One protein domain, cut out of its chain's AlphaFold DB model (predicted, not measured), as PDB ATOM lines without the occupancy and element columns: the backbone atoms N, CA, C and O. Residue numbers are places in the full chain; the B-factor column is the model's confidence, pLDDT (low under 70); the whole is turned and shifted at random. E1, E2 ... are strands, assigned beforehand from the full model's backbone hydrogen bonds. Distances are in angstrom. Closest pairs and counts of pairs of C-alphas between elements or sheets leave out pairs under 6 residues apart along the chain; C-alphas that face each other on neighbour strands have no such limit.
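This is residues 19 to 228 of the 908 residues of the protein "Putative ORF4 protein" of Bactrocera dorsalis (UniProt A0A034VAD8). Little regular structure is here, but two twisted sheets lie face to face as an elongated sandwich: E2 E3 E9 E6 E11 E4, mixed, and E1 E8 E7 E10 E5, antiparallel. A jelly roll, one long hairpin wound over both, pairs E4 with E11, E5 with E10, E6 with E9, E7 with E8. The 210 printed residues are all strand by class, 74 of them in E1 to E11; compact, radius of gyration of the C-alphas 17.8 A, spans 60 by 36 by 30 A.

From Leu 19, go to E1, residues 40 to 42, antiparallel to E8, residues 158 to 161; N 41 and O 160 are 2.8 A apart. E2, residues 48 to 50, and E3, residues 59 to 63, form a hairpin; N 50 and O 59 are 2.8 A apart.

Find C-alpha 40 at (-16.734, 47.012, 37.978). E4 is 90 to 95, E5 102 to 105, E6 120 to 132, E7 141 to 146, E9 168 to 173, E10 194 to 201. E11, 212 to 227, runs 41.7 A to (-46.174, 31.122, 67.357).

The printed part has no cut; E3 to E4 is among the long links. No printed residue is under 70 in pLDDT.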
ATOM      1  N   LEU A  19     -41.020  37.140  34.340       86.12
ATOM      2  CA  LEU A  19     -40.886  36.188  33.219       86.12
ATOM      3  C   LEU A  19     -40.019  36.724  32.071       86.12
ATOM      4  O   LEU A  19     -39.495  35.958  31.269       86.12
ATOM      5  N   ALA A  20     -39.846  38.044  32.006       85.56
ATOM      6  CA  ALA A  20     -38.852  38.700  31.165       85.56
ATOM      7  C   ALA A  20     -37.978  39.574  32.070       85.56
ATOM      8  O   ALA A  20     -38.411  40.643  32.498       85.56
ATOM      9  N   GLY A  21     -36.793  39.070  32.427       85.81
ATOM     10  CA  GLY A  21     -35.760  39.833  33.133       85.81
ATOM     11  C   GLY A  21     -34.993  40.776  32.199       85.81
ATOM     12  O   GLY A  21     -35.189  40.754  30.986       85.81
ATOM     13  N   LEU A  22     -34.098  41.579  32.774       89.69
ATOM     14  CA  LEU A  22     -33.193  42.469  32.035       89.69
ATOM     15  C   LEU A  22     -32.168  41.656  31.220       89.69
ATOM     16  O   LEU A  22     -31.701  40.622  31.695       89.69
ATOM     17  N   SER A  23     -31.802  42.116  30.020       87.31
ATOM     18  CA  SER A  23     -30.712  41.521  29.223       87.31
ATOM     19  C   SER A  23     -29.330  42.001  29.666       87.31
ATOM     20  O   SER A  23     -28.350  41.276  29.546       87.31
ATOM     21  N   THR A  24     -29.267  43.195  30.258       88.25
ATOM     22  CA  THR A  24     -28.054  43.855  30.773       88.25
ATOM     23  C   THR A  24     -27.466  43.227  32.051       88.25
ATOM     24  O   THR A  24     -26.636  43.847  32.712       88.25
ATOM     25  N   LEU A  25     -27.897  42.021  32.438       90.25
ATOM     26  CA  LEU A  25     -27.453  41.303  33.636       90.25
ATOM     27  C   LEU A  25     -26.995  39.889  33.248       90.25
ATOM     28  O   LEU A  25     -27.827  39.026  32.974       90.25
ATOM     29  N   SER A  26     -25.678  39.662  33.228       89.06
ATOM     30  CA  SER A  26     -25.063  38.409  32.768       89.06
ATOM     31  C   SER A  26     -25.530  37.193  33.574       89.06
ATOM     32  O   SER A  26     -25.724  37.268  34.794       89.06
ATOM     33  N   LYS A  27     -25.701  36.049  32.904       89.56
ATOM     34  CA  LYS A  27     -26.278  34.835  33.499       89.56
ATOM     35  C   LYS A  27     -25.231  34.008  34.231       89.56
ATOM     36  O   LYS A  27     -25.524  33.443  35.287       89.56
ATOM     37  N   THR A  28     -24.004  33.966  33.710       89.44
ATOM     38  CA  THR A  28     -22.869  33.266  34.332       89.44
ATOM     39  C   THR A  28     -21.614  34.143  34.447       89.44
ATOM     40  O   THR A  28     -21.435  35.074  33.663       89.44
ATOM     41  N   PRO A  29     -20.688  33.854  35.389       86.25
ATOM     42  CA  PRO A  29     -19.425  34.592  35.511       86.25
ATOM     43  C   PRO A  29     -18.471  34.446  34.316       86.25
ATOM     44  O   PRO A  29     -17.464  35.136  34.278       86.25
ATOM     45  N   ALA A  30     -18.758  33.550  33.363       83.06
ATOM     46  CA  ALA A  30     -18.004  33.407  32.114       83.06
ATOM     47  C   ALA A  30     -18.526  34.321  30.983       83.06
ATOM     48  O   ALA A  30     -17.962  34.329  29.895       83.06
ATOM     49  N   GLU A  31     -19.601  35.075  31.239       80.56
ATOM     50  CA  GLU A  31     -20.199  36.082  30.344       80.56
ATOM     51  C   GLU A  31     -19.923  37.523  30.833       80.56
ATOM     52  O   GLU A  31     -20.578  38.465  30.392       80.56
ATOM     53  N   SER A  32     -19.030  37.706  31.814       81.38
ATOM     54  CA  SER A  32     -18.801  38.983  32.504       81.38
ATOM     55  C   SER A  32     -17.306  39.240  32.694       81.38
ATOM     56  O   SER A  32     -16.708  38.889  33.711       81.38
ATOM     57  N   ASP A  33     -16.724  39.933  31.716       81.88
ATOM     58  CA  ASP A  33     -15.354  40.463  31.771       81.88
ATOM     59  C   ASP A  33     -15.297  41.825  32.509       81.88
ATOM     60  O   ASP A  33     -14.286  42.527  32.481       81.88
ATOM     61  N   ASP A  34     -16.379  42.233  33.186       86.19
ATOM     62  CA  ASP A  34     -16.589  43.579  33.752       86.19
ATOM     63  C   ASP A  34     -15.488  44.046  34.713       86.19
ATOM     64  O   ASP A  34     -15.223  45.249  34.835       86.19
ATOM     65  N   ILE A  35     -14.860  43.100  35.414       85.50
ATOM     66  CA  ILE A  35     -13.758  43.364  36.344       85.50
ATOM     67  C   ILE A  35     -12.458  43.625  35.577       85.50
ATOM     68  O   ILE A  35     -11.771  44.609  35.860       85.50
ATOM     69  N   ASP A  36     -12.152  42.803  34.574       85.69
ATOM     70  CA  ASP A  36     -10.927  42.912  33.772       85.69
ATOM     71  C   ASP A  36     -10.979  44.113  32.808       85.69
ATOM     72  O   ASP A  36      -9.962  44.764  32.560       85.69
ATOM     73  N   LEU A  37     -12.179  44.490  32.351       85.75
ATOM     74  CA  LEU A  37     -12.452  45.726  31.606       85.75
ATOM     75  C   LEU A  37     -12.492  46.989  32.494       85.75
ATOM     76  O   LEU A  37     -12.555  48.108  31.979       85.75
ATOM     77  N   GLY A  38     -12.474  46.855  33.826       86.75
ATOM     78  CA  GLY A  38     -12.539  47.992  34.755       86.75
ATOM     79  C   GLY A  38     -13.872  48.761  34.728       86.75
ATOM     80  O   GLY A  38     -13.910  49.967  35.030       86.75
ATOM     81  N   LEU A  39     -14.957  48.075  34.354       90.06
ATOM     82  CA  LEU A  39     -16.341  48.551  34.458       90.06
ATOM     83  C   LEU A  39     -16.878  48.373  35.883       90.06
ATOM     84  O   LEU A  39     -17.583  49.256  36.379       90.06
ATOM     85  N   VAL A  40     -16.469  47.291  36.560       93.56
ATOM     86  CA  VAL A  40     -16.734  47.012  37.978       93.56
ATOM     87  C   VAL A  40     -15.419  46.826  38.743       93.56
ATOM     88  O   VAL A  40     -14.600  45.975  38.420       93.56
ATOM     89  N   VAL A  41     -15.234  47.579  39.824       95.31
ATOM     90  CA  VAL A  41     -14.150  47.399  40.799       95.31
ATOM     91  C   VAL A  41     -14.748  46.758  42.048       95.31
ATOM     92  O   VAL A  41     -15.411  47.429  42.840       95.31
ATOM     93  N   SER A  42     -14.541  45.450  42.220       94.81
ATOM     94  CA  SER A  42     -15.053  44.701  43.372       94.81
ATOM     95  C   SER A  42     -14.008  44.565  44.478       94.81
ATOM     96  O   SER A  42     -12.957  43.958  44.286       94.81
ATOM     97  N   GLU A  43     -14.323  45.062  45.674       94.62
ATOM     98  CA  GLU A  43     -13.541  44.786  46.884       94.62
ATOM     99  C   GLU A  43     -13.994  43.500  47.588       94.62
ATOM    100  O   GLU A  43     -13.323  43.049  48.518       94.62
ATOM    101  N   VAL A  44     -15.120  42.904  47.183       92.56
ATOM    102  CA  VAL A  44     -15.694  41.684  47.788       92.56
ATOM    103  C   VAL A  44     -15.325  40.395  47.043       92.56
ATOM    104  O   VAL A  44     -15.560  39.308  47.562       92.56
ATOM    105  N   GLY A  45     -14.673  40.509  45.881       90.81
ATOM    106  CA  GLY A  45     -14.283  39.390  45.016       90.81
ATOM    107  C   GLY A  45     -15.190  39.232  43.792       90.81
ATOM    108  O   GLY A  45     -16.057  40.069  43.531       90.81
ATOM    109  N   ASN A  46     -14.964  38.171  43.020       91.31
ATOM    110  CA  ASN A  46     -15.718  37.893  41.797       91.31
ATOM    111  C   ASN A  46     -17.192  37.573  42.124       91.31
ATOM    112  O   ASN A  46     -17.470  37.016  43.191       91.31
ATOM    113  N   PRO A  47     -18.141  37.909  41.232       93.12
ATOM    114  CA  PRO A  47     -19.546  37.602  41.450       93.12
ATOM    115  C   PRO A  47     -19.809  36.102  41.272       93.12
ATOM    116  O   PRO A  47     -19.098  35.400  40.551       93.12
ATOM    117  N   THR A  48     -20.862  35.609  41.915       93.19
ATOM    118  CA  THR A  48     -21.290  34.205  41.845       93.19
ATOM    119  C   THR A  48     -22.651  34.090  41.178       93.19
ATOM    120  O   THR A  48     -23.491  34.973  41.353       93.19
ATOM    121  N   THR A  49     -22.911  32.987  40.474       95.31
ATOM    122  CA  THR A  49     -24.247  32.687  39.945       95.31
ATOM    123  C   THR A  49     -25.260  32.562  41.081       95.31
ATOM    124  O   THR A  49     -25.095  31.752  41.992       95.31
ATOM    125  N   LEU A  50     -26.329  33.343  41.001       93.81
ATOM    126  CA  LEU A  50     -27.513  33.267  41.841       93.81
ATOM    127  C   LEU A  50     -28.671  32.706  41.011       93.81
ATOM    128  O   LEU A  50     -28.833  33.022  39.834       93.81
ATOM    129  N   THR A  51     -29.499  31.886  41.645       93.06
ATOM    130  CA  THR A  51     -30.805  31.464  41.125       93.06
ATOM    131  C   THR A  51     -31.855  31.833  42.164       93.06
ATOM    132  O   THR A  51     -31.595  31.740  43.364       93.06
ATOM    133  N   HIS A  52     -33.022  32.312  41.728       93.81
ATOM    134  CA  HIS A  52     -34.110  32.668  42.639       93.81
ATOM    135  C   HIS A  52     -35.484  32.450  41.973       93.81
ATOM    136  O   HIS A  52     -35.677  32.917  40.849       93.81
ATOM    137  N   PRO A  53     -36.469  31.820  42.646       89.94
ATOM    138  CA  PRO A  53     -37.757  31.415  42.059       89.94
ATOM    139  C   PRO A  53     -38.576  32.506  41.357       89.94
ATOM    140  O   PRO A  53     -39.399  32.183  40.497       89.94
ATOM    141  N   ALA A  54     -38.395  33.767  41.759       92.00
ATOM    142  CA  ALA A  54     -39.145  34.928  41.273       92.00
ATOM    143  C   ALA A  54     -38.488  35.690  40.099       92.00
ATOM    144  O   ALA A  54     -39.031  36.703  39.661       92.00
ATOM    145  N   TRP A  55     -37.342  35.221  39.600       92.31
ATOM    146  CA  TRP A  55     -36.691  35.687  38.364       92.31
ATOM    147  C   TRP A  55     -36.749  34.543  37.316       92.31
ATOM    148  O   TRP A  55     -37.028  33.398  37.706       92.31
ATOM    149  N   PRO A  56     -36.555  34.793  36.004       86.94
ATOM    150  CA  PRO A  56     -36.583  33.724  35.007       86.94
ATOM    151  C   PRO A  56     -35.244  32.976  34.917       86.94
ATOM    152  O   PRO A  56     -35.204  31.754  35.046       86.94
ATOM    153  N   ASP A  57     -34.144  33.707  34.749       87.88
ATOM    154  CA  ASP A  57     -32.805  33.157  34.508       87.88
ATOM    155  C   ASP A  57     -31.969  32.987  35.801       87.88
ATOM    156  O   ASP A  57     -32.245  33.633  36.817       87.88
ATOM    157  N   PRO A  58     -30.878  32.196  35.779       91.50
ATOM    158  CA  PRO A  58     -29.722  32.479  36.632       91.50
ATOM    159  C   PRO A  58     -29.126  33.861  36.308       91.50
ATOM    160  O   PRO A  58     -29.187  34.315  35.165       91.50
ATOM    161  N   PHE A  59     -28.526  34.520  37.299       94.38
ATOM    162  CA  PHE A  59     -27.832  35.804  37.133       94.38
ATOM    163  C   PHE A  59     -26.626  35.920  38.064       94.38
ATOM    164  O   PHE A  59     -26.636  35.379  39.169       94.38
ATOM    165  N   ILE A  60     -25.584  36.645  37.660       94.62
ATOM    166  CA  ILE A  60     -24.428  36.897  38.533       94.62
ATOM    167  C   ILE A  60     -24.757  37.926  39.622       94.62
ATOM    168  O   ILE A  60     -25.470  38.899  39.379       94.62
ATOM    169  N   GLY A  61     -24.214  37.744  40.828       94.94
ATOM    170  CA  GLY A  61     -24.373  38.703  41.924       94.94
ATOM    171  C   GLY A  61     -23.183  38.760  42.880       94.94
ATOM    172  O   GLY A  61     -22.496  37.766  43.118       94.94
ATOM    173  N   TYR A  62     -22.947  39.942  43.446       96.38
ATOM    174  CA  TYR A  62     -21.848  40.210  44.373       96.38
ATOM    175  C   TYR A  62     -22.274  40.006  45.833       96.38
ATOM    176  O   TYR A  62     -23.275  40.557  46.298       96.38
ATOM    177  N   HIS A  63     -21.486  39.241  46.584       95.69
ATOM    178  CA  HIS A  63     -21.712  39.000  48.009       95.69
ATOM    179  C   HIS A  63     -21.177  40.161  48.860       95.69
ATOM    180  O   HIS A  63     -19.998  40.195  49.206       95.69
ATOM    181  N   LEU A  64     -22.048  41.104  49.244       95.56
ATOM    182  CA  LEU A  64     -21.668  42.226  50.123       95.56
ATOM    183  C   LEU A  64     -21.350  41.781  51.559       95.56
ATOM    184  O   LEU A  64     -20.659  42.483  52.294       95.56
ATOM    185  N   ARG A  65     -21.821  40.593  51.956       92.81
ATOM    186  CA  ARG A  65     -21.370  39.874  53.155       92.81
ATOM    187  C   ARG A  65     -21.093  38.419  52.789       92.81
ATOM    188  O   ARG A  65     -21.772  37.855  51.928       92.81
ATOM    189  N   ALA A  66     -20.124  37.808  53.470       89.50
ATOM    190  CA  ALA A  66     -19.803  36.398  53.275       89.50
ATOM    191  C   ALA A  66     -21.042  35.508  53.534       89.50
ATOM    192  O   ALA A  66     -21.745  35.742  54.529       89.50
ATOM    193  N   PRO A  67     -21.320  34.514  52.664       87.12
ATOM    194  CA  PRO A  67     -22.383  33.543  52.896       87.12
ATOM    195  C   PRO A  67     -22.103  32.734  54.165       87.12
ATOM    196  O   PRO A  67     -20.949  32.492  54.524       87.12
ATOM    197  N   ARG A  68     -23.174  32.340  54.853       83.19
ATOM    198  CA  ARG A  68     -23.144  31.554  56.089       83.19
ATOM    199  C   ARG A  68     -24.410  30.714  56.191       83.19
ATOM    200  O   ARG A  68     -25.433  31.084  55.623       83.19
ATOM    201  N   GLU A  69     -24.348  29.646  56.968       83.25
ATOM    202  CA  GLU A  69     -25.543  28.955  57.444       83.25
ATOM    203  C   GLU A  69     -26.164  29.762  58.592       83.25
ATOM    204  O   GLU A  69     -25.480  30.134  59.551       83.25
ATOM    205  N   ASN A  70     -27.460  30.054  58.493       83.31
ATOM    206  CA  ASN A  70     -28.208  30.705  59.564       83.31
ATOM    207  C   ASN A  70     -28.658  29.628  60.560       83.31
ATOM    208  O   ASN A  70     -29.466  28.769  60.226       83.31
ATOM    209  N   CYS A  71     -28.133  29.654  61.787       86.38
ATOM    210  CA  CYS A  71     -28.566  28.730  62.837       86.38
ATOM    211  C   CYS A  71     -29.973  29.106  63.320       86.38
ATOM    212  O   CYS A  71     -30.142  30.183  63.890       86.38
ATOM    213  N   VAL A  72     -30.960  28.223  63.145       87.31
ATOM    214  CA  VAL A  72     -32.348  28.473  63.562       87.31
ATOM    215  C   VAL A  72     -32.700  27.629  64.802       87.31
ATOM    216  O   VAL A  72     -32.663  26.404  64.725       87.31
ATOM    217  N   PRO A  73     -32.964  28.235  65.982       86.38
ATOM    218  CA  PRO A  73     -33.203  27.465  67.210       86.38
ATOM    219  C   PRO A  73     -34.676  27.046  67.416       86.38
ATOM    220  O   PRO A  73     -35.440  27.743  68.088       86.38
ATOM    221  N   ASP A  74     -35.055  25.860  66.934       84.25
ATOM    222  CA  ASP A  74     -36.391  25.238  67.089       84.25
ATOM    223  C   ASP A  74     -36.729  24.740  68.522       84.25
ATOM    224  O   ASP A  74     -37.351  23.697  68.726       84.25
ATOM    225  N   PHE A  75     -36.316  25.468  69.565       87.06
ATOM    226  CA  PHE A  75     -36.585  25.103  70.969       87.06
ATOM    227  C   PHE A  75     -37.943  25.591  71.498       87.06
ATOM    228  O   PHE A  75     -38.338  25.223  72.608       87.06
ATOM    229  N   ILE A  76     -38.637  26.455  70.754       88.44
ATOM    230  CA  ILE A  76     -39.902  27.087  71.156       88.44
ATOM    231  C   ILE A  76     -41.068  26.599  70.293       88.44
ATOM    232  O   ILE A  76     -40.879  26.129  69.178       88.44
ATOM    233  N   PHE A  77     -42.293  26.692  70.815       87.50
ATOM    234  CA  PHE A  77     -43.471  26.181  70.116       87.50
ATOM    235  C   PHE A  77     -43.821  27.002  68.863       87.50
ATOM    236  O   PHE A  77     -43.965  28.225  68.931       87.50
ATOM    237  N   GLY A  78     -44.050  26.296  67.755       88.81
ATOM    238  CA  GLY A  78     -44.443  26.852  66.464       88.81
ATOM    239  C   GLY A  78     -43.265  26.963  65.504       88.81
ATOM    240  O   GLY A  78     -42.405  27.821  65.706       88.81
ATOM    241  N   SER A  79     -43.299  26.127  64.456       90.69
ATOM    242  CA  SER A  79     -42.339  26.105  63.345       90.69
ATOM    243  C   SER A  79     -43.032  25.746  61.990       90.69
ATOM    244  O   SER A  79     -44.118  25.166  62.016       90.69
ATOM    245  N   MET A  80     -42.523  26.226  60.838       91.62
ATOM    246  CA  MET A  80     -42.927  26.000  59.419       91.62
ATOM    247  C   MET A  80     -41.861  26.559  58.420       91.62
ATOM    248  O   MET A  80     -41.530  27.723  58.520       91.62
ATOM    249  N   GLU A  81     -41.298  25.885  57.411       92.44
ATOM    250  CA  GLU A  81     -40.397  26.610  56.461       92.44
ATOM    251  C   GLU A  81     -41.184  27.574  55.537       92.44
ATOM    252  O   GLU A  81     -42.183  27.159  54.953       92.44
ATOM    253  N   LEU A  82     -40.759  28.845  55.389       91.88
ATOM    254  CA  LEU A  82     -41.323  29.759  54.372       91.88
ATOM    255  C   LEU A  82     -40.429  29.846  53.127       91.88
ATOM    256  O   LEU A  82     -40.940  29.842  52.008       91.88
ATOM    257  N   GLY A  83     -39.105  29.909  53.312       92.69
ATOM    258  CA  GLY A  83     -38.137  29.911  52.213       92.69
ATOM    259  C   GLY A  83     -38.357  31.095  51.269       92.69
ATOM    260  O   GLY A  83     -38.254  32.245  51.690       92.69
ATOM    261  N   ASP A  84     -38.688  30.805  50.009       92.94
ATOM    262  CA  ASP A  84     -38.981  31.801  48.965       92.94
ATOM    263  C   ASP A  84     -40.486  31.896  48.623       92.94
ATOM    264  O   ASP A  84     -40.881  32.410  47.568       92.94
ATOM    265  N   ALA A  85     -41.367  31.359  49.475       90.50
ATOM    266  CA  ALA A  85     -42.805  31.420  49.241       90.50
ATOM    267  C   ALA A  85     -43.294  32.879  49.248       90.50
ATOM    268  O   ALA A  85     -43.080  33.631  50.199       90.50
ATOM    269  N   PHE A  86     -43.992  33.266  48.175       91.69
ATOM    270  CA  PHE A  86     -44.511  34.623  47.945       91.69
ATOM    271  C   PHE A  86     -43.438  35.728  47.847       91.69
ATOM    272  O   PHE A  86     -43.787  36.912  47.827       91.69
ATOM    273  N   SER A  87     -42.157  35.363  47.745       93.00
ATOM    274  CA  SER A  87     -41.052  36.273  47.430       93.00
ATOM    275  C   SER A  87     -41.187  36.832  46.013       93.00
ATOM    276  O   SER A  87     -41.436  36.084  45.069       93.00
ATOM    277  N   ALA A  88     -40.976  38.139  45.846       94.38
ATOM    278  CA  ALA A  88     -40.945  38.794  44.541       94.38
ATOM    279  C   ALA A  88     -39.928  39.940  44.515       94.38
ATOM    280  O   ALA A  88     -39.630  40.546  45.543       94.38
ATOM    281  N   PHE A  89     -39.432  40.263  43.321       95.56
ATOM    282  CA  PHE A  89     -38.552  41.405  43.086       95.56
ATOM    283  C   PHE A  89     -39.384  42.689  42.961       95.56
ATOM    284  O   PHE A  89     -39.995  42.947  41.926       95.56
ATOM    285  N   LEU A  90     -39.414  43.503  44.017       92.94
ATOM    286  CA  LEU A  90     -40.221  44.721  44.105       92.94
ATOM    287  C   LEU A  90     -39.393  45.977  43.758       92.94
ATOM    288  O   LEU A  90     -38.468  46.303  44.510       92.94
ATOM    289  N   PRO A  91     -39.695  46.702  42.660       93.12
ATOM    290  CA  PRO A  91     -38.948  47.894  42.258       93.12
ATOM    291  C   PRO A  91     -39.305  49.143  43.070       93.12
ATOM    292  O   PRO A  91     -40.474  49.421  43.346       93.12
ATOM    293  N   ARG A  92     -38.294  49.973  43.345       92.50
ATOM    294  CA  ARG A  92     -38.436  51.389  43.728       92.50
ATOM    295  C   ARG A  92     -37.460  52.252  42.923       92.50
ATOM    296  O   ARG A  92     -36.319  51.845  42.706       92.50
ATOM    297  N   LYS A  93     -37.908  53.445  42.518       91.06
ATOM    298  CA  LYS A  93     -37.065  54.502  41.932       91.06
ATOM    299  C   LYS A  93     -36.469  55.375  43.041       91.06
ATOM    300  O   LYS A  93     -37.181  55.739  43.975       91.06
ATOM    301  N   PHE A  94     -35.216  55.782  42.879       93.00
ATOM    302  CA  PHE A  94     -34.529  56.769  43.714       93.00
ATOM    303  C   PHE A  94     -33.704  57.712  42.822       93.00
ATOM    304  O   PHE A  94     -33.159  57.255  41.817       93.00
ATOM    305  N   PRO A  95     -33.569  59.008  43.150       92.69
ATOM    306  CA  PRO A  95     -32.567  59.849  42.503       92.69
ATOM    307  C   PRO A  95     -31.163  59.412  42.945       92.69
ATOM    308  O   PRO A  95     -30.957  59.074  44.112       92.69
ATOM    309  N   ALA A  96     -30.190  59.454  42.037       91.88
ATOM    310  CA  ALA A  96     -28.785  59.308  42.395       91.88
ATOM    311  C   ALA A  96     -28.397  60.391  43.424       91.88
ATOM    312  O   ALA A  96     -28.743  61.564  43.234       91.88
ATOM    313  N   PRO A  97     -27.710  60.032  44.525       91.88
ATOM    314  CA  PRO A  97     -27.323  61.000  45.544       91.88
ATOM    315  C   PRO A  97     -26.278  61.986  45.005       91.88
ATOM    316  O   PRO A  97     -25.533  61.685  44.071       91.88
ATOM    317  N   ALA A  98     -26.176  63.163  45.624       89.56
ATOM    318  CA  ALA A  98     -25.086  64.091  45.332       89.56
ATOM    319  C   ALA A  98     -23.731  63.477  45.738       89.56
ATOM    320  O   ALA A  98     -23.671  62.678  46.679       89.56
ATOM    321  N   VAL A  99     -22.648  63.868  45.059       89.50
ATOM    322  CA  VAL A  99     -21.291  63.355  45.320       89.50
ATOM    323  C   VAL A  99     -20.950  63.441  46.814       89.50
ATOM    324  O   VAL A  99     -21.075  64.496  47.437       89.50
ATOM    325  N   GLY A 100     -20.547  62.309  47.396       76.25
ATOM    326  CA  GLY A 100     -20.217  62.190  48.822       76.25
ATOM    327  C   GLY A 100     -21.404  62.048  49.790       76.25
ATOM    328  O   GLY A 100     -21.173  61.807  50.974       76.25
ATOM    329  N   THR A 101     -22.660  62.138  49.333       87.75
ATOM    330  CA  THR A 101     -23.844  61.866  50.175       87.75
ATOM    331  C   THR A 101     -24.295  60.398  50.066       87.75
ATOM    332  O   THR A 101     -24.280  59.842  48.965       87.75
ATOM    333  N   PRO A 102     -24.667  59.730  51.178       91.69
ATOM    334  CA  PRO A 102     -25.176  58.360  51.154       91.69
ATOM    335  C   PRO A 102     -26.689  58.306  50.907       91.69
ATOM    336  O   PRO A 102     -27.459  59.046  51.519       91.69
ATOM    337  N   LEU A 103     -27.112  57.354  50.079       94.00
ATOM    338  CA  LEU A 103     -28.498  56.928  49.910       94.00
ATOM    339  C   LEU A 103     -28.651  55.521  50.506       94.00
ATOM    340  O   LEU A 103     -28.069  54.569  49.989       94.00
ATOM    341  N   VAL A 104     -29.417  55.385  51.590       95.12
ATOM    342  CA  VAL A 104     -29.724  54.080  52.204       95.12
ATOM    343  C   VAL A 104     -30.977  53.492  51.554       95.12
ATOM    344  O   VAL A 104     -31.970  54.196  51.376       95.12
ATOM    345  N   ILE A 105     -30.927  52.207  51.202       96.00
ATOM    346  CA  ILE A 105     -32.033  51.458  50.599       96.00
ATOM    347  C   ILE A 105     -32.398  50.296  51.528       96.00
ATOM    348  O   ILE A 105     -31.719  49.269  51.549       96.00
ATOM    349  N   ASP A 106     -33.483  50.449  52.284       96.06
ATOM    350  CA  ASP A 106     -33.998  49.404  53.178       96.06
ATOM    351  C   ASP A 106     -34.848  48.370  52.421       96.06
ATOM    352  O   ASP A 106     -35.530  48.748  51.461       96.06
ATOM    353  N   PRO A 107     -34.834  47.079  52.799       95.75
ATOM    354  CA  PRO A 107     -35.584  46.031  52.104       95.75
ATOM    355  C   PRO A 107     -37.108  46.190  52.232       95.75
ATOM    356  O   PRO A 107     -37.608  46.830  53.155       95.75
ATOM    357  N   ILE A 108     -37.852  45.588  51.298       94.81
ATOM    358  CA  ILE A 108     -39.325  45.558  51.280       94.81
ATOM    359  C   ILE A 108     -39.838  44.162  50.909       94.81
ATOM    360  O   ILE A 108     -39.169  43.428  50.188       94.81
ATOM    361  N   ILE A 109     -41.034  43.823  51.393       93.88
ATOM    362  CA  ILE A 109     -41.666  42.501  51.264       93.88
ATOM    363  C   ILE A 109     -43.008  42.585  50.533       93.88
ATOM    364  O   ILE A 109     -43.618  43.654  50.456       93.88
ATOM    365  N   THR A 110     -43.484  41.463  49.991       91.25
ATOM    366  CA  THR A 110     -44.803  41.414  49.337       91.25
ATOM    367  C   THR A 110     -45.947  41.452  50.365       91.25
ATOM    368  O   THR A 110     -45.768  41.005  51.494       91.25
ATOM    369  N   PRO A 111     -47.161  41.922  50.012       87.94
ATOM    370  CA  PRO A 111     -48.308  41.865  50.921       87.94
ATOM    371  C   PRO A 111     -48.695  40.438  51.313       87.94
ATOM    372  O   PRO A 111     -49.177  40.234  52.415       87.94
ATOM    373  N   ALA A 112     -48.439  39.445  50.455       87.06
ATOM    374  CA  ALA A 112     -48.583  38.037  50.815       87.06
ATOM    375  C   ALA A 112     -47.475  37.615  51.789       87.06
ATOM    376  O   ALA A 112     -47.797  37.092  52.846       87.06
ATOM    377  N   GLN A 113     -46.209  37.981  51.535       92.06
ATOM    378  CA  GLN A 113     -45.130  37.909  52.529       92.06
ATOM    379  C   GLN A 113     -45.426  38.694  53.821       92.06
ATOM    380  O   GLN A 113     -44.721  38.466  54.788       92.06
ATOM    381  N   LYS A 114     -46.447  39.565  53.851       93.25
ATOM    382  CA  LYS A 114     -46.938  40.314  55.022       93.25
ATOM    383  C   LYS A 114     -48.343  39.891  55.520       93.25
ATOM    384  O   LYS A 114     -48.847  40.455  56.483       93.25
ATOM    385  N   VAL A 115     -48.975  38.904  54.868       91.19
ATOM    386  CA  VAL A 115     -49.851  37.873  55.484       91.19
ATOM    387  C   VAL A 115     -48.980  36.727  56.052       91.19
ATOM    388  O   VAL A 115     -49.425  35.853  56.801       91.19
ATOM    389  N   PHE A 116     -47.687  36.842  55.765       91.31
ATOM    390  CA  PHE A 116     -46.537  36.192  56.349       91.31
ATOM    391  C   PHE A 116     -45.670  37.270  57.082       91.31
ATOM    392  O   PHE A 116     -46.159  38.372  57.326       91.31
ATOM    393  N   PHE A 117     -44.447  36.958  57.521       92.56
ATOM    394  CA  PHE A 117     -43.595  37.751  58.440       92.56
ATOM    395  C   PHE A 117     -43.983  37.893  59.943       92.56
ATOM    396  O   PHE A 117     -43.057  37.983  60.743       92.56
ATOM    397  N   ASP A 118     -45.257  37.853  60.380       91.81
ATOM    398  CA  ASP A 118     -45.627  38.328  61.734       91.81
ATOM    399  C   ASP A 118     -46.526  37.471  62.710       91.81
ATOM    400  O   ASP A 118     -46.685  37.887  63.855       91.81
ATOM    401  N   LEU A 119     -47.151  36.305  62.392       91.94
ATOM    402  CA  LEU A 119     -47.957  35.520  63.409       91.94
ATOM    403  C   LEU A 119     -47.023  34.743  64.342       91.94
ATOM    404  O   LEU A 119     -47.478  34.117  65.296       91.94
ATOM    405  N   TYR A 120     -45.740  34.663  64.023       94.00
ATOM    406  CA  TYR A 120     -44.723  34.152  64.924       94.00
ATOM    407  C   TYR A 120     -43.798  35.323  65.241       94.00
ATOM    408  O   TYR A 120     -43.758  36.324  64.533       94.00
ATOM    409  N   LYS A 121     -43.074  35.215  66.350       92.38
ATOM    410  CA  LYS A 121     -42.517  36.392  67.014       92.38
ATOM    411  C   LYS A 121     -41.123  36.786  66.557       92.38
ATOM    412  O   LYS A 121     -40.740  37.901  66.868       92.38
ATOM    413  N   ASN A 122     -40.344  35.913  65.917       94.00
ATOM    414  CA  ASN A 122     -38.924  36.155  65.624       94.00
ATOM    415  C   ASN A 122     -38.607  35.845  64.157       94.00
ATOM    416  O   ASN A 122     -39.076  34.819  63.689       94.00
ATOM    417  N   ILE A 123     -37.769  36.632  63.475       94.50
ATOM    418  CA  ILE A 123     -37.419  36.475  62.049       94.50
ATOM    419  C   ILE A 123     -35.913  36.590  61.752       94.50
ATOM    420  O   ILE A 123     -35.177  37.311  62.429       94.50
ATOM    421  N   SER A 124     -35.484  35.910  60.689       93.88
ATOM    422  CA  SER A 124     -34.301  36.172  59.865       93.88
ATOM    423  C   SER A 124     -34.622  35.927  58.384       93.88
ATOM    424  O   SER A 124     -35.498  35.128  58.051       93.88
ATOM    425  N   ALA A 125     -33.927  36.620  57.485       95.19
ATOM    426  CA  ALA A 125     -34.053  36.415  56.044       95.19
ATOM    427  C   ALA A 125     -32.805  36.923  55.315       95.19
ATOM    428  O   ALA A 125     -32.152  37.865  55.777       95.19
ATOM    429  N   ASP A 126     -32.520  36.346  54.152       95.62
ATOM    430  CA  ASP A 126     -31.541  36.892  53.216       95.62
ATOM    431  C   ASP A 126     -32.221  37.906  52.278       95.62
ATOM    432  O   ASP A 126     -33.427  37.849  52.016       95.62
ATOM    433  N   VAL A 127     -31.442  38.839  51.729       96.88
ATOM    434  CA  VAL A 127     -31.933  39.826  50.754       96.88
ATOM    435  C   VAL A 127     -31.100  39.772  49.479       96.88
ATOM    436  O   VAL A 127     -29.870  39.709  49.521       96.88
ATOM    437  N   ILE A 128     -31.770  39.836  48.330       97.56
ATOM    438  CA  ILE A 128     -31.148  40.075  47.025       97.56
ATOM    439  C   ILE A 128     -31.668  41.415  46.506       97.56
ATOM    440  O   ILE A 128     -32.872  41.679  46.546       97.56
ATOM    441  N   MET A 129     -30.771  42.263  46.002       97.81
ATOM    442  CA  MET A 129     -31.153  43.480  45.288       97.81
ATOM    443  C   MET A 129     -30.531  43.513  43.895       97.81
ATOM    444  O   MET A 129     -29.354  43.203  43.731       97.81
ATOM    445  N   ILE A 130     -31.322  43.916  42.901       97.25
ATOM    446  CA  ILE A 130     -30.871  44.187  41.532       97.25
ATOM    447  C   ILE A 130     -30.975  45.696  41.321       97.25
ATOM    448  O   ILE A 130     -32.051  46.277  41.480       97.25
ATOM    449  N   ILE A 131     -29.849  46.329  41.010       97.25
ATOM    450  CA  ILE A 131     -29.693  47.773  40.837       97.25
ATOM    451  C   ILE A 131     -29.503  48.033  39.345       97.25
ATOM    452  O   ILE A 131     -28.540  47.545  38.760       97.25
ATOM    453  N   HIS A 132     -30.397  48.811  38.745       96.19
ATOM    454  CA  HIS A 132     -30.319  49.241  37.351       96.19
ATOM    455  C   HIS A 132     -30.267  50.763  37.278       96.19
ATOM    456  O   HIS A 132     -31.042  51.461  37.940       96.19
ATOM    457  N   VAL A 133     -29.386  51.278  36.433       94.69
ATOM    458  CA  VAL A 133     -29.254  52.706  36.152       94.69
ATOM    459  C   VAL A 133     -29.255  52.862  34.631       94.69
ATOM    460  O   VAL A 133     -28.207  52.687  34.008       94.69
ATOM    461  N   PRO A 134     -30.413  53.142  34.001       89.31
ATOM    462  CA  PRO A 134     -30.484  53.208  32.550       89.31
ATOM    463  C   PRO A 134     -29.673  54.408  32.063       89.31
ATOM    464  O   PRO A 134     -30.014  55.552  32.364       89.31
ATOM    465  N   ALA A 135     -28.596  54.148  31.327       88.31
ATOM    466  CA  ALA A 135     -27.686  55.168  30.824       88.31
ATOM    467  C   ALA A 135     -28.048  55.558  29.374       88.31
ATOM    468  O   ALA A 135     -27.792  54.778  28.455       88.31
ATOM    469  N   PRO A 136     -28.671  56.728  29.124       87.06
ATOM    470  CA  PRO A 136     -28.654  57.343  27.799       87.06
ATOM    471  C   PRO A 136     -27.242  57.832  27.440       87.06
ATOM    472  O   PRO A 136     -26.382  58.012  28.309       87.06
ATOM    473  N   LEU A 137     -27.018  58.093  26.151       85.94
ATOM    474  CA  LEU A 137     -25.761  58.648  25.647       85.94
ATOM    475  C   LEU A 137     -25.388  59.946  26.392       85.94
ATOM    476  O   LEU A 137     -26.192  60.876  26.466       85.94
ATOM    477  N   GLY A 138     -24.163  60.001  26.922       84.19
ATOM    478  CA  GLY A 138     -23.639  61.139  27.689       84.19
ATOM    479  C   GLY A 138     -23.622  60.962  29.214       84.19
ATOM    480  O   GLY A 138     -23.097  61.834  29.901       84.19
ATOM    481  N   VAL A 139     -24.142  59.857  29.764       88.81
ATOM    482  CA  VAL A 139     -23.993  59.535  31.201       88.81
ATOM    483  C   VAL A 139     -22.543  59.173  31.542       88.81
ATOM    484  O   VAL A 139     -21.949  58.310  30.901       88.81
ATOM    485  N   GLY A 140     -22.006  59.798  32.594       88.75
ATOM    486  CA  GLY A 140     -20.631  59.626  33.082       88.75
ATOM    487  C   GLY A 140     -20.534  59.398  34.595       88.75
ATOM    488  O   GLY A 140     -19.538  59.779  35.210       88.75
ATOM    489  N   ILE A 141     -21.578  58.834  35.209       91.81
ATOM    490  CA  ILE A 141     -21.658  58.597  36.657       91.81
ATOM    491  C   ILE A 141     -20.835  57.371  37.100       91.81
ATOM    492  O   ILE A 141     -20.777  56.357  36.401       91.81
ATOM    493  N   TYR A 142     -20.233  57.446  38.289       94.25
ATOM    494  CA  TYR A 142     -19.528  56.342  38.947       94.25
ATOM    495  C   TYR A 142     -20.107  56.125  40.349       94.25
ATOM    496  O   TYR A 142     -20.128  57.044  41.174       94.25
ATOM    497  N   LEU A 143     -20.612  54.917  40.612       95.69
ATOM    498  CA  LEU A 143     -21.366  54.582  41.824       95.69
ATOM    499  C   LEU A 143     -20.609  53.588  42.706       95.69
ATOM    500  O   LEU A 143     -19.993  52.654  42.204       95.69
ATOM    501  N   GLU A 144     -20.712  53.756  44.023       96.62
ATOM    502  CA  GLU A 144     -20.238  52.834  45.061       96.62
ATOM    503  C   GLU A 144     -21.442  52.206  45.782       96.62
ATOM    504  O   GLU A 144     -22.386  52.911  46.142       96.62
ATOM    505  N   VAL A 145     -21.408  50.887  45.996       97.06
ATOM    506  CA  VAL A 145     -22.461  50.112  46.672       97.06
ATOM    507  C   VAL A 145     -21.843  49.207  47.736       97.06
ATOM    508  O   VAL A 145     -20.975  48.384  47.440       97.06
ATOM    509  N   PHE A 146     -22.305  49.341  48.979       96.75
ATOM    510  CA  PHE A 146     -21.817  48.577  50.134       96.75
ATOM    511  C   PHE A 146     -22.941  48.332  51.159       96.75
ATOM    512  O   PHE A 146     -24.058  48.828  50.997       96.75
ATOM    513  N   ALA A 147     -22.675  47.544  52.205       95.31
ATOM    514  CA  ALA A 147     -23.641  47.283  53.276       95.31
ATOM    515  C   ALA A 147     -23.394  48.229  54.472       95.31
ATOM    516  O   ALA A 147     -22.244  48.387  54.880       95.31
ATOM    517  N   PRO A 148     -24.428  48.848  55.072       93.56
ATOM    518  CA  PRO A 148     -24.270  49.569  56.330       93.56
ATOM    519  C   PRO A 148     -24.013  48.583  57.480       93.56
ATOM    520  O   PRO A 148     -24.403  47.416  57.398       93.56
ATOM    521  N   GLU A 149     -23.390  49.073  58.557       90.38
ATOM    522  CA  GLU A 149     -23.098  48.283  59.763       90.38
ATOM    523  C   GLU A 149     -23.571  49.013  61.037       90.38
ATOM    524  O   GLU A 149     -24.615  48.663  61.577       90.38
ATOM    525  N   PHE A 150     -22.868  50.067  61.488       85.81
ATOM    526  CA  PHE A 150     -23.185  50.761  62.753       85.81
ATOM    527  C   PHE A 150     -23.768  52.174  62.601       85.81
ATOM    528  O   PHE A 150     -24.669  52.545  63.351       85.81
ATOM    529  N   ASP A 151     -23.253  52.980  61.667       86.81
ATOM    530  CA  ASP A 151     -23.673  54.371  61.466       86.81
ATOM    531  C   ASP A 151     -23.586  54.812  59.992       86.81
ATOM    532  O   ASP A 151     -23.104  54.080  59.129       86.81
ATOM    533  N   ILE A 152     -24.047  56.036  59.711       78.75
ATOM    534  CA  ILE A 152     -24.104  56.627  58.361       78.75
ATOM    535  C   ILE A 152     -22.730  56.956  57.745       78.75
ATOM    536  O   ILE A 152     -22.658  57.312  56.568       78.75
ATOM    537  N   THR A 153     -21.653  56.903  58.532       85.25
ATOM    538  CA  THR A 153     -20.283  57.246  58.106       85.25
ATOM    539  C   THR A 153     -19.419  56.015  57.854       85.25
ATOM    540  O   THR A 153     -18.492  56.073  57.047       85.25
ATOM    541  N   THR A 154     -19.748  54.900  58.505       89.88
ATOM    542  CA  THR A 154     -19.089  53.603  58.361       89.88
ATOM    543  C   THR A 154     -19.201  53.106  56.918       89.88
ATOM    544  O   THR A 154     -20.293  53.046  56.358       89.88
ATOM    545  N   VAL A 155     -18.070  52.732  56.312       91.31
ATOM    546  CA  VAL A 155     -18.007  52.146  54.963       91.31
ATOM    547  C   VAL A 155     -17.364  50.771  55.051       91.31
ATOM    548  O   VAL A 155     -16.272  50.628  55.603       91.31
ATOM    549  N   THR A 156     -18.044  49.757  54.520       94.00
ATOM    550  CA  THR A 156     -17.510  48.397  54.387       94.00
ATOM    551  C   THR A 156     -16.878  48.206  53.011       94.00
ATOM    552  O   THR A 156     -17.081  49.010  52.103       94.00
ATOM    553  N   ARG A 157     -16.186  47.076  52.817       94.12
ATOM    554  CA  ARG A 157     -15.892  46.581  51.465       94.12
ATOM    555  C   ARG A 157     -17.199  46.416  50.681       94.12
ATOM    556  O   ARG A 157     -18.227  46.056  51.262       94.12
ATOM    557  N   GLY A 158     -17.145  46.677  49.380       95.56
ATOM    558  CA  GLY A 158     -18.301  46.642  48.483       95.56
ATOM    559  C   GLY A 158     -17.890  46.539  47.015       95.56
ATOM    560  O   GLY A 158     -16.850  45.960  46.696       95.56
ATOM    561  N   ILE A 159     -18.696  47.113  46.126       96.75
ATOM    562  CA  ILE A 159     -18.400  47.240  44.692       96.75
ATOM    563  C   ILE A 159     -18.485  48.702  44.251       96.75
ATOM    564  O   ILE A 159     -19.252  49.483  44.813       96.75
ATOM    565  N   ARG A 160     -17.734  49.073  43.213       96.44
ATOM    566  CA  ARG A 160     -17.907  50.341  42.489       96.44
ATOM    567  C   ARG A 160     -18.084  50.065  41.005       96.44
ATOM    568  O   ARG A 160     -17.337  49.252  40.473       96.44
ATOM    569  N   PHE A 161     -19.024  50.715  40.328       95.88
ATOM    570  CA  PHE A 161     -19.336  50.406  38.928       95.88
ATOM    571  C   PHE A 161     -19.750  51.626  38.099       95.88
ATOM    572  O   PHE A 161     -20.154  52.658  38.642       95.88
ATOM    573  N   LYS A 162     -19.622  51.497  36.773       94.75
ATOM    574  CA  LYS A 162     -19.949  52.527  35.773       94.75
ATOM    575  C   LYS A 162     -21.192  52.122  34.959       94.75
ATOM    576  O   LYS A 162     -21.047  51.356  34.002       94.75
ATOM    577  N   PRO A 163     -22.387  52.667  35.261       92.62
ATOM    578  CA  PRO A 163     -23.622  52.409  34.514       92.62
ATOM    579  C   PRO A 163     -23.572  52.602  32.994       92.62
ATOM    580  O   PRO A 163     -24.380  52.020  32.283       92.62
ATOM    581  N   SER A 164     -22.648  53.420  32.485       87.94
ATOM    582  CA  SER A 164     -22.474  53.652  31.046       87.94
ATOM    583  C   SER A 164     -21.850  52.470  30.295       87.94
ATOM    584  O   SER A 164     -21.953  52.423  29.074       87.94
ATOM    585  N   GLY A 165     -21.183  51.551  31.004       86.06
ATOM    586  CA  GLY A 165     -20.664  50.294  30.453       86.06
ATOM    587  C   GLY A 165     -21.432  49.077  30.964       86.06
ATOM    588  O   GLY A 165     -21.812  48.237  30.161       86.06
ATOM    589  N   GLN A 166     -21.721  49.028  32.271       90.44
ATOM    590  CA  GLN A 166     -22.507  47.960  32.892       90.44
ATOM    591  C   GLN A 166     -23.725  48.551  33.635       90.44
ATOM    592  O   GLN A 166     -23.604  48.933  34.803       90.44
ATOM    593  N   PRO A 167     -24.901  48.674  32.977       91.44
ATOM    594  CA  PRO A 167     -26.075  49.364  33.528       91.44
ATOM    595  C   PRO A 167     -26.728  48.678  34.733       91.44
ATOM    596  O   PRO A 167     -27.450  49.337  35.485       91.44
ATOM    597  N   THR A 168     -26.513  47.369  34.902       94.69
ATOM    598  CA  THR A 168     -27.207  46.541  35.897       94.69
ATOM    599  C   THR A 168     -26.218  45.731  36.731       94.69
ATOM    600  O   THR A 168     -25.375  45.022  36.192       94.69
ATOM    601  N   VAL A 169     -26.342  45.775  38.058       95.94
ATOM    602  CA  VAL A 169     -25.575  44.918  38.978       95.94
ATOM    603  C   VAL A 169     -26.498  44.311  40.031       95.94
ATOM    604  O   VAL A 169     -27.409  44.975  40.524       95.94
ATOM    605  N   ALA A 170     -26.260  43.054  40.405       97.25
ATOM    606  CA  ALA A 170     -26.975  42.402  41.499       97.25
ATOM    607  C   ALA A 170     -26.072  42.200  42.722       97.25
ATOM    608  O   ALA A 170     -24.873  41.937  42.603       97.25
ATOM    609  N   VAL A 171     -26.660  42.294  43.912       97.19
ATOM    610  CA  VAL A 171     -25.990  42.088  45.199       97.19
ATOM    611  C   VAL A 171     -26.799  41.139  46.081       97.19
ATOM    612  O   VAL A 171     -28.025  41.244  46.154       97.19
ATOM    613  N   LYS A 172     -26.115  40.226  46.780       96.25
ATOM    614  CA  LYS A 172     -26.710  39.370  47.817       96.25
ATOM    615  C   LYS A 172     -26.199  39.782  49.195       96.25
ATOM    616  O   LYS A 172     -24.994  39.933  49.416       96.25
ATOM    617  N   LEU A 173     -27.138  39.929  50.123       95.19
ATOM    618  CA  LEU A 173     -26.920  40.220  51.532       95.19
ATOM    619  C   LEU A 173     -27.450  39.049  52.367       95.19
ATOM    620  O   LEU A 173     -28.635  39.025  52.705       95.19
ATOM    621  N   PRO A 174     -26.584  38.078  52.706       93.25
ATOM    622  CA  PRO A 174     -26.885  37.108  53.744       93.25
ATOM    623  C   PRO A 174     -27.232  37.798  55.067       93.25
ATOM    624  O   PRO A 174     -26.657  38.852  55.401       93.25
ATOM    625  N   TRP A 175     -28.131  37.182  55.835       93.81
ATOM    626  CA  TRP A 175     -28.442  37.614  57.195       93.81
ATOM    627  C   TRP A 175     -27.156  37.728  58.027       93.81
ATOM    628  O   TRP A 175     -26.283  36.856  58.023       93.81
ATOM    629  N   SER A 176     -26.996  38.859  58.715       92.31
ATOM    630  CA  SER A 176     -25.809  39.139  59.519       92.31
ATOM    631  C   SER A 176     -26.194  39.960  60.733       92.31
ATOM    632  O   SER A 176     -26.399  41.166  60.643       92.31
ATOM    633  N   ASN A 177     -26.316  39.270  61.859       91.44
ATOM    634  CA  ASN A 177     -26.687  39.817  63.153       91.44
ATOM    635  C   ASN A 177     -26.092  38.900  64.240       91.44
ATOM    636  O   ASN A 177     -25.747  37.752  63.946       91.44
ATOM    637  N   ASP A 178     -25.935  39.383  65.473       88.38
ATOM    638  CA  ASP A 178     -25.397  38.581  66.588       88.38
ATOM    639  C   ASP A 178     -26.484  37.790  67.341       88.38
ATOM    640  O   ASP A 178     -26.167  36.917  68.148       88.38
ATOM    641  N   LEU A 179     -27.763  38.042  67.036       88.44
ATOM    642  CA  LEU A 179     -28.849  37.076  67.227       88.44
ATOM    643  C   LEU A 179     -29.217  36.458  65.879       88.44
ATOM    644  O   LEU A 179     -29.466  37.181  64.915       88.44
ATOM    645  N   SER A 180     -29.334  35.132  65.822       87.81
ATOM    646  CA  SER A 180     -29.736  34.448  64.591       87.81
ATOM    647  C   SER A 180     -31.160  34.789  64.147       87.81
ATOM    648  O   SER A 180     -31.436  34.728  62.960       87.81
ATOM    649  N   LEU A 181     -32.037  35.183  65.076       89.88
ATOM    650  CA  LEU A 181     -33.413  35.635  64.844       89.88
ATOM    651  C   LEU A 181     -33.687  36.885  65.692       89.88
ATOM    652  O   LEU A 181     -33.160  36.996  66.801       89.88
ATOM    653  N   VAL A 182     -34.546  37.791  65.223       91.44
ATOM    654  CA  VAL A 182     -34.968  38.991  65.974       91.44
ATOM    655  C   VAL A 182     -36.484  39.135  66.037       91.44
ATOM    656  O   VAL A 182     -37.168  38.888  65.053       91.44
ATOM    657  N   ASN A 183     -37.012  39.569  67.185       87.94
ATOM    658  CA  ASN A 183     -38.448  39.829  67.395       87.94
ATOM    659  C   ASN A 183     -38.859  41.302  67.289       87.94
ATOM    660  O   ASN A 183     -40.018  41.670  67.451       87.94
ATOM    661  N   SER A 184     -37.866  42.160  67.115       88.38
ATOM    662  CA  SER A 184     -37.962  43.608  67.056       88.38
ATOM    663  C   SER A 184     -36.638  44.118  66.475       88.38
ATOM    664  O   SER A 184     -35.628  43.414  66.591       88.38
ATOM    665  N   PRO A 185     -36.593  45.296  65.829       86.81
ATOM    666  CA  PRO A 185     -35.351  45.810  65.259       86.81
ATOM    667  C   PRO A 185     -34.273  45.974  66.337       86.81
ATOM    668  O   PRO A 185     -34.377  46.842  67.207       86.81
ATOM    669  N   ARG A 186     -33.227  45.139  66.298       89.25
ATOM    670  CA  ARG A 186     -32.147  45.205  67.284       89.25
ATOM    671  C   ARG A 186     -31.310  46.474  67.045       89.25
ATOM    672  O   ARG A 186     -30.851  46.683  65.921       89.25
ATOM    673  N   PRO A 187     -31.058  47.313  68.069       90.06
ATOM    674  CA  PRO A 187     -30.191  48.480  67.923       90.06
ATOM    675  C   PRO A 187     -28.791  48.086  67.433       90.06
ATOM    676  O   PRO A 187     -28.146  47.228  68.035       90.06
ATOM    677  N   GLY A 188     -28.337  48.718  66.348       85.81
ATOM    678  CA  GLY A 188     -27.057  48.410  65.702       85.81
ATOM    679  C   GLY A 188     -27.058  47.167  64.802       85.81
ATOM    680  O   GLY A 188     -25.981  46.673  64.490       85.81
ATOM    681  N   GLN A 189     -28.222  46.638  64.401       91.31
ATOM    682  CA  GLN A 189     -28.282  45.569  63.397       91.31
ATOM    683  C   GLN A 189     -28.031  46.106  61.980       91.31
ATOM    684  O   GLN A 189     -28.669  47.067  61.548       91.31
ATOM    685  N   SER A 190     -27.191  45.412  61.216       87.69
ATOM    686  CA  SER A 190     -26.882  45.727  59.814       87.69
ATOM    687  C   SER A 190     -28.047  45.441  58.849       87.69
ATOM    688  O   SER A 190     -28.058  45.915  57.712       87.69
ATOM    689  N   GLY A 191     -29.017  44.617  59.272       88.81
ATOM    690  CA  GLY A 191     -30.236  44.294  58.522       88.81
ATOM    691  C   GLY A 191     -29.990  43.766  57.101       88.81
ATOM    692  O   GLY A 191     -28.949  43.177  56.805       88.81
ATOM    693  N   GLY A 192     -30.958  43.991  56.211       92.50
ATOM    694  CA  GLY A 192     -30.870  43.661  54.782       92.50
ATOM    695  C   GLY A 192     -30.624  44.865  53.863       92.50
ATOM    696  O   GLY A 192     -30.777  44.733  52.652       92.50
ATOM    697  N   SER A 193     -30.321  46.038  54.423       96.38
ATOM    698  CA  SER A 193     -30.211  47.304  53.684       96.38
ATOM    699  C   SER A 193     -28.881  47.433  52.931       96.38
ATOM    700  O   SER A 193     -27.882  46.819  53.308       96.38
ATOM    701  N   ILE A 194     -28.843  48.277  51.896       96.94
ATOM    702  CA  ILE A 194     -27.605  48.706  51.215       96.94
ATOM    703  C   ILE A 194     -27.427  50.221  51.308       96.94
ATOM    704  O   ILE A 194     -28.389  50.957  51.531       96.94
ATOM    705  N   VAL A 195     -26.203  50.691  51.081       96.75
ATOM    706  CA  VAL A 195     -25.896  52.101  50.834       96.75
ATOM    707  C   VAL A 195     -25.381  52.251  49.407       96.75
ATOM    708  O   VAL A 195     -24.478  51.526  48.994       96.75
ATOM    709  N   ILE A 196     -25.937  53.219  48.680       96.31
ATOM    710  CA  ILE A 196     -25.446  53.690  47.384       96.31
ATOM    711  C   ILE A 196     -24.828  55.079  47.589       96.31
ATOM    712  O   ILE A 196     -25.400  55.926  48.278       96.31
ATOM    713  N   LYS A 197     -23.664  55.332  46.989       94.88
ATOM    714  CA  LYS A 197     -23.011  56.650  46.939       94.88
ATOM    715  C   LYS A 197     -22.593  56.983  45.516       94.88
ATOM    716  O   LYS A 197     -22.115  56.119  44.788       94.88
ATOM    717  N   THR A 198     -22.689  58.259  45.159       94.94
ATOM    718  CA  THR A 198     -22.072  58.788  43.940       94.94
ATOM    719  C   THR A 198     -20.638  59.191  44.256       94.94
ATOM    720  O   THR A 198     -20.402  60.011  45.150       94.94
ATOM    721  N   VAL A 199     -19.688  58.588  43.543       93.12
ATOM    722  CA  VAL A 199     -18.246  58.855  43.659       93.12
ATOM    723  C   VAL A 199     -17.863  60.005  42.731       93.12
ATOM    724  O   VAL A 199     -17.217  60.956  43.160       93.12
ATOM    725  N   GLU A 200     -18.331  59.945  41.484       91.94
ATOM    726  CA  GLU A 200     -18.164  60.978  40.459       91.94
ATOM    727  C   GLU A 200     -19.441  61.082  39.616       91.94
ATOM    728  O   GLU A 200     -20.149  60.089  39.432       91.94
ATOM    729  N   ASP A 201     -19.708  62.265  39.062       89.75
ATOM    730  CA  ASP A 201     -20.686  62.464  37.991       89.75
ATOM    731  C   ASP A 201     -20.049  63.324  36.894       89.75
ATOM    732  O   ASP A 201     -19.947  64.543  37.018       89.75
ATOM    733  N   ASN A 202     -19.571  62.660  35.839       90.12
ATOM    734  CA  ASN A 202     -18.965  63.285  34.663       90.12
ATOM    735  C   ASN A 202     -19.949  63.326  33.473       90.12
ATOM    736  O   ASN A 202     -19.527  63.275  32.317       90.12
ATOM    737  N   SER A 203     -21.262  63.335  33.738       88.88
ATOM    738  CA  SER A 203     -22.294  63.344  32.691       88.88
ATOM    739  C   SER A 203     -22.343  64.673  31.923       88.88
ATOM    740  O   SER A 203     -22.042  65.735  32.468       88.88
ATOM    741  N   SER A 204     -22.737  64.639  30.647       87.62
ATOM    742  CA  SER A 204     -22.838  65.845  29.812       87.62
ATOM    743  C   SER A 204     -24.016  66.745  30.207       87.62
ATOM    744  O   SER A 204     -25.063  66.256  30.619       87.62
ATOM    745  N   GLU A 205     -23.894  68.062  29.983       83.50
ATOM    746  CA  GLU A 205     -24.932  69.075  30.289       83.50
ATOM    747  C   GLU A 205     -26.304  68.803  29.633       83.50
ATOM    748  O   GLU A 205     -27.322  69.357  30.038       83.50
ATOM    749  N   THR A 206     -26.337  67.950  28.606       84.81
ATOM    750  CA  THR A 206     -27.547  67.492  27.914       84.81
ATOM    751  C   THR A 206     -28.311  66.389  28.649       84.81
ATOM    752  O   THR A 206     -29.476  66.162  28.320       84.81
ATOM    753  N   VAL A 207     -27.702  65.683  29.608       85.50
ATOM    754  CA  VAL A 207     -28.350  64.645  30.428       85.50
ATOM    755  C   VAL A 207     -29.162  65.310  31.538       85.50
ATOM    756  O   VAL A 207     -28.654  66.162  32.262       85.50
ATOM    757  N   ASN A 208     -30.421  64.899  31.722       83.75
ATOM    758  CA  ASN A 208     -31.203  65.385  32.861       83.75
ATOM    759  C   ASN A 208     -30.701  64.730  34.158       83.75
ATOM    760  O   ASN A 208     -30.848  63.522  34.340       83.75
ATOM    761  N   THR A 209     -30.138  65.532  35.062       81.69
ATOM    762  CA  THR A 209     -29.716  65.122  36.408       81.69
ATOM    763  C   THR A 209     -30.697  65.646  37.477       81.69
ATOM    764  O   THR A 209     -31.356  66.667  37.254       81.69
ATOM    765  N   PRO A 210     -30.835  64.981  38.646       85.88
ATOM    766  CA  PRO A 210     -30.176  63.737  39.049       85.88
ATOM    767  C   PRO A 210     -30.701  62.516  38.280       85.88
ATOM    768  O   PRO A 210     -31.898  62.381  38.039       85.88
ATOM    769  N   ILE A 211     -29.785  61.614  37.929       89.38
ATOM    770  CA  ILE A 211     -30.071  60.359  37.217       89.38
ATOM    771  C   ILE A 211     -30.944  59.451  38.097       89.38
ATOM    772  O   ILE A 211     -30.676  59.298  39.289       89.38
ATOM    773  N   ALA A 212     -31.968  58.819  37.528       91.44
ATOM    774  CA  ALA A 212     -32.795  57.845  38.233       91.44
ATOM    775  C   ALA A 212     -32.090  56.481  38.352       91.44
ATOM    776  O   ALA A 212     -31.617  55.922  37.358       91.44
ATOM    777  N   ILE A 213     -32.081  55.938  39.569       94.06
ATOM    778  CA  ILE A 213     -31.658  54.582  39.933       94.06
ATOM    779  C   ILE A 213     -32.917  53.767  40.249       94.06
ATOM    780  O   ILE A 213     -33.760  54.212  41.032       94.06
ATOM    781  N   THR A 214     -33.040  52.560  39.699       95.69
ATOM    782  CA  THR A 214     -34.119  51.623  40.043       95.69
ATOM    783  C   THR A 214     -33.533  50.425  40.781       95.69
ATOM    784  O   THR A 214     -32.622  49.768  40.283       95.69
ATOM    785  N   VAL A 215     -34.060  50.132  41.972       96.50
ATOM    786  CA  VAL A 215     -33.648  48.977  42.782       96.50
ATOM    787  C   VAL A 215     -34.834  48.038  42.961       96.50
ATOM    788  O   VAL A 215     -35.818  48.403  43.610       96.50
ATOM    789  N   TRP A 216     -34.732  46.825  42.416       96.88
ATOM    790  CA  TRP A 216     -35.615  45.714  42.768       96.88
ATOM    791  C   TRP A 216     -35.073  45.033  44.019       96.88
ATOM    792  O   TRP A 216     -33.917  44.620  44.042       96.88
ATOM    793  N   CYS A 217     -35.905  44.886  45.046       96.94
ATOM    794  CA  CYS A 217     -35.577  44.148  46.264       96.94
ATOM    795  C   CYS A 217     -36.398  42.859  46.329       96.94
ATOM    796  O   CYS A 217     -37.605  42.901  46.107       96.94
ATOM    797  N   CYS A 218     -35.753  41.737  46.645       97.25
ATOM    798  CA  CYS A 218     -36.410  40.480  46.978       97.25
ATOM    799  C   CYS A 218     -35.898  39.972  48.329       97.25
ATOM    800  O   CYS A 218     -34.687  39.950  48.569       97.25
ATOM    801  N   VAL A 219     -36.819  39.548  49.194       96.88
ATOM    802  CA  VAL A 219     -36.506  38.911  50.479       96.88
ATOM    803  C   VAL A 219     -36.791  37.415  50.359       96.88
ATOM    804  O   VAL A 219     -37.853  37.015  49.874       96.88
ATOM    805  N   THR A 220     -35.804  36.604  50.723       94.94
ATOM    806  CA  THR A 220     -35.603  35.204  50.305       94.94
ATOM    807  C   THR A 220     -35.018  34.408  51.471       94.94
ATOM    808  O   THR A 220     -34.494  35.008  52.415       94.94
ATOM    809  N   ASN A 221     -35.108  33.074  51.439       93.50
ATOM    810  CA  ASN A 221     -34.613  32.207  52.517       93.50
ATOM    811  C   ASN A 221     -35.174  32.649  53.888       93.50
ATOM    812  O   ASN A 221     -34.438  32.913  54.845       93.50
ATOM    813  N   VAL A 222     -36.493  32.853  53.946       94.88
ATOM    814  CA  VAL A 222     -37.166  33.464  55.094       94.88
ATOM    815  C   VAL A 222     -37.423  32.409  56.176       94.88
ATOM    816  O   VAL A 222     -38.113  31.413  55.945       94.88
ATOM    817  N   ASN A 223     -36.868  32.660  57.363       94.62
ATOM    818  CA  ASN A 223     -36.852  31.760  58.512       94.62
ATOM    819  C   ASN A 223     -37.323  32.515  59.770       94.62
ATOM    820  O   ASN A 223     -36.716  33.509  60.163       94.62
ATOM    821  N   LEU A 224     -38.390  32.053  60.420       94.56
ATOM    822  CA  LEU A 224     -38.942  32.638  61.654       94.56
ATOM    823  C   LEU A 224     -39.037  31.577  62.760       94.56
ATOM    824  O   LEU A 224     -38.716  30.427  62.492       94.56
ATOM    825  N   THR A 225     -39.464  31.939  63.979       93.56
ATOM    826  CA  THR A 225     -39.864  30.997  65.057       93.56
ATOM    827  C   THR A 225     -40.868  31.593  66.049       93.56
ATOM    828  O   THR A 225     -40.902  32.807  66.281       93.56
ATOM    829  N   GLY A 226     -41.635  30.725  66.724       91.69
ATOM    830  CA  GLY A 226     -42.364  31.047  67.955       91.69
ATOM    831  C   GLY A 226     -43.756  31.644  67.750       91.69
ATOM    832  O   GLY A 226     -43.916  32.863  67.783       91.69
ATOM    833  N   TRP A 227     -44.766  30.781  67.626       91.62
ATOM    834  CA  TRP A 227     -46.174  31.122  67.357       91.62
ATOM    835  C   TRP A 227     -46.746  32.191  68.320       91.62
ATOM    836  O   TRP A 227     -46.457  32.197  69.525       91.62
ATOM    837  N   ALA A 228     -47.550  33.129  67.805       88.75
ATOM    838  CA  ALA A 228     -48.066  34.299  68.528       88.75
ATOM    839  C   ALA A 228     -49.567  34.274  68.840       88.75
ATOM    840  O   ALA A 228     -49.936  34.783  69.900       88.75
TER     841      ALA A 228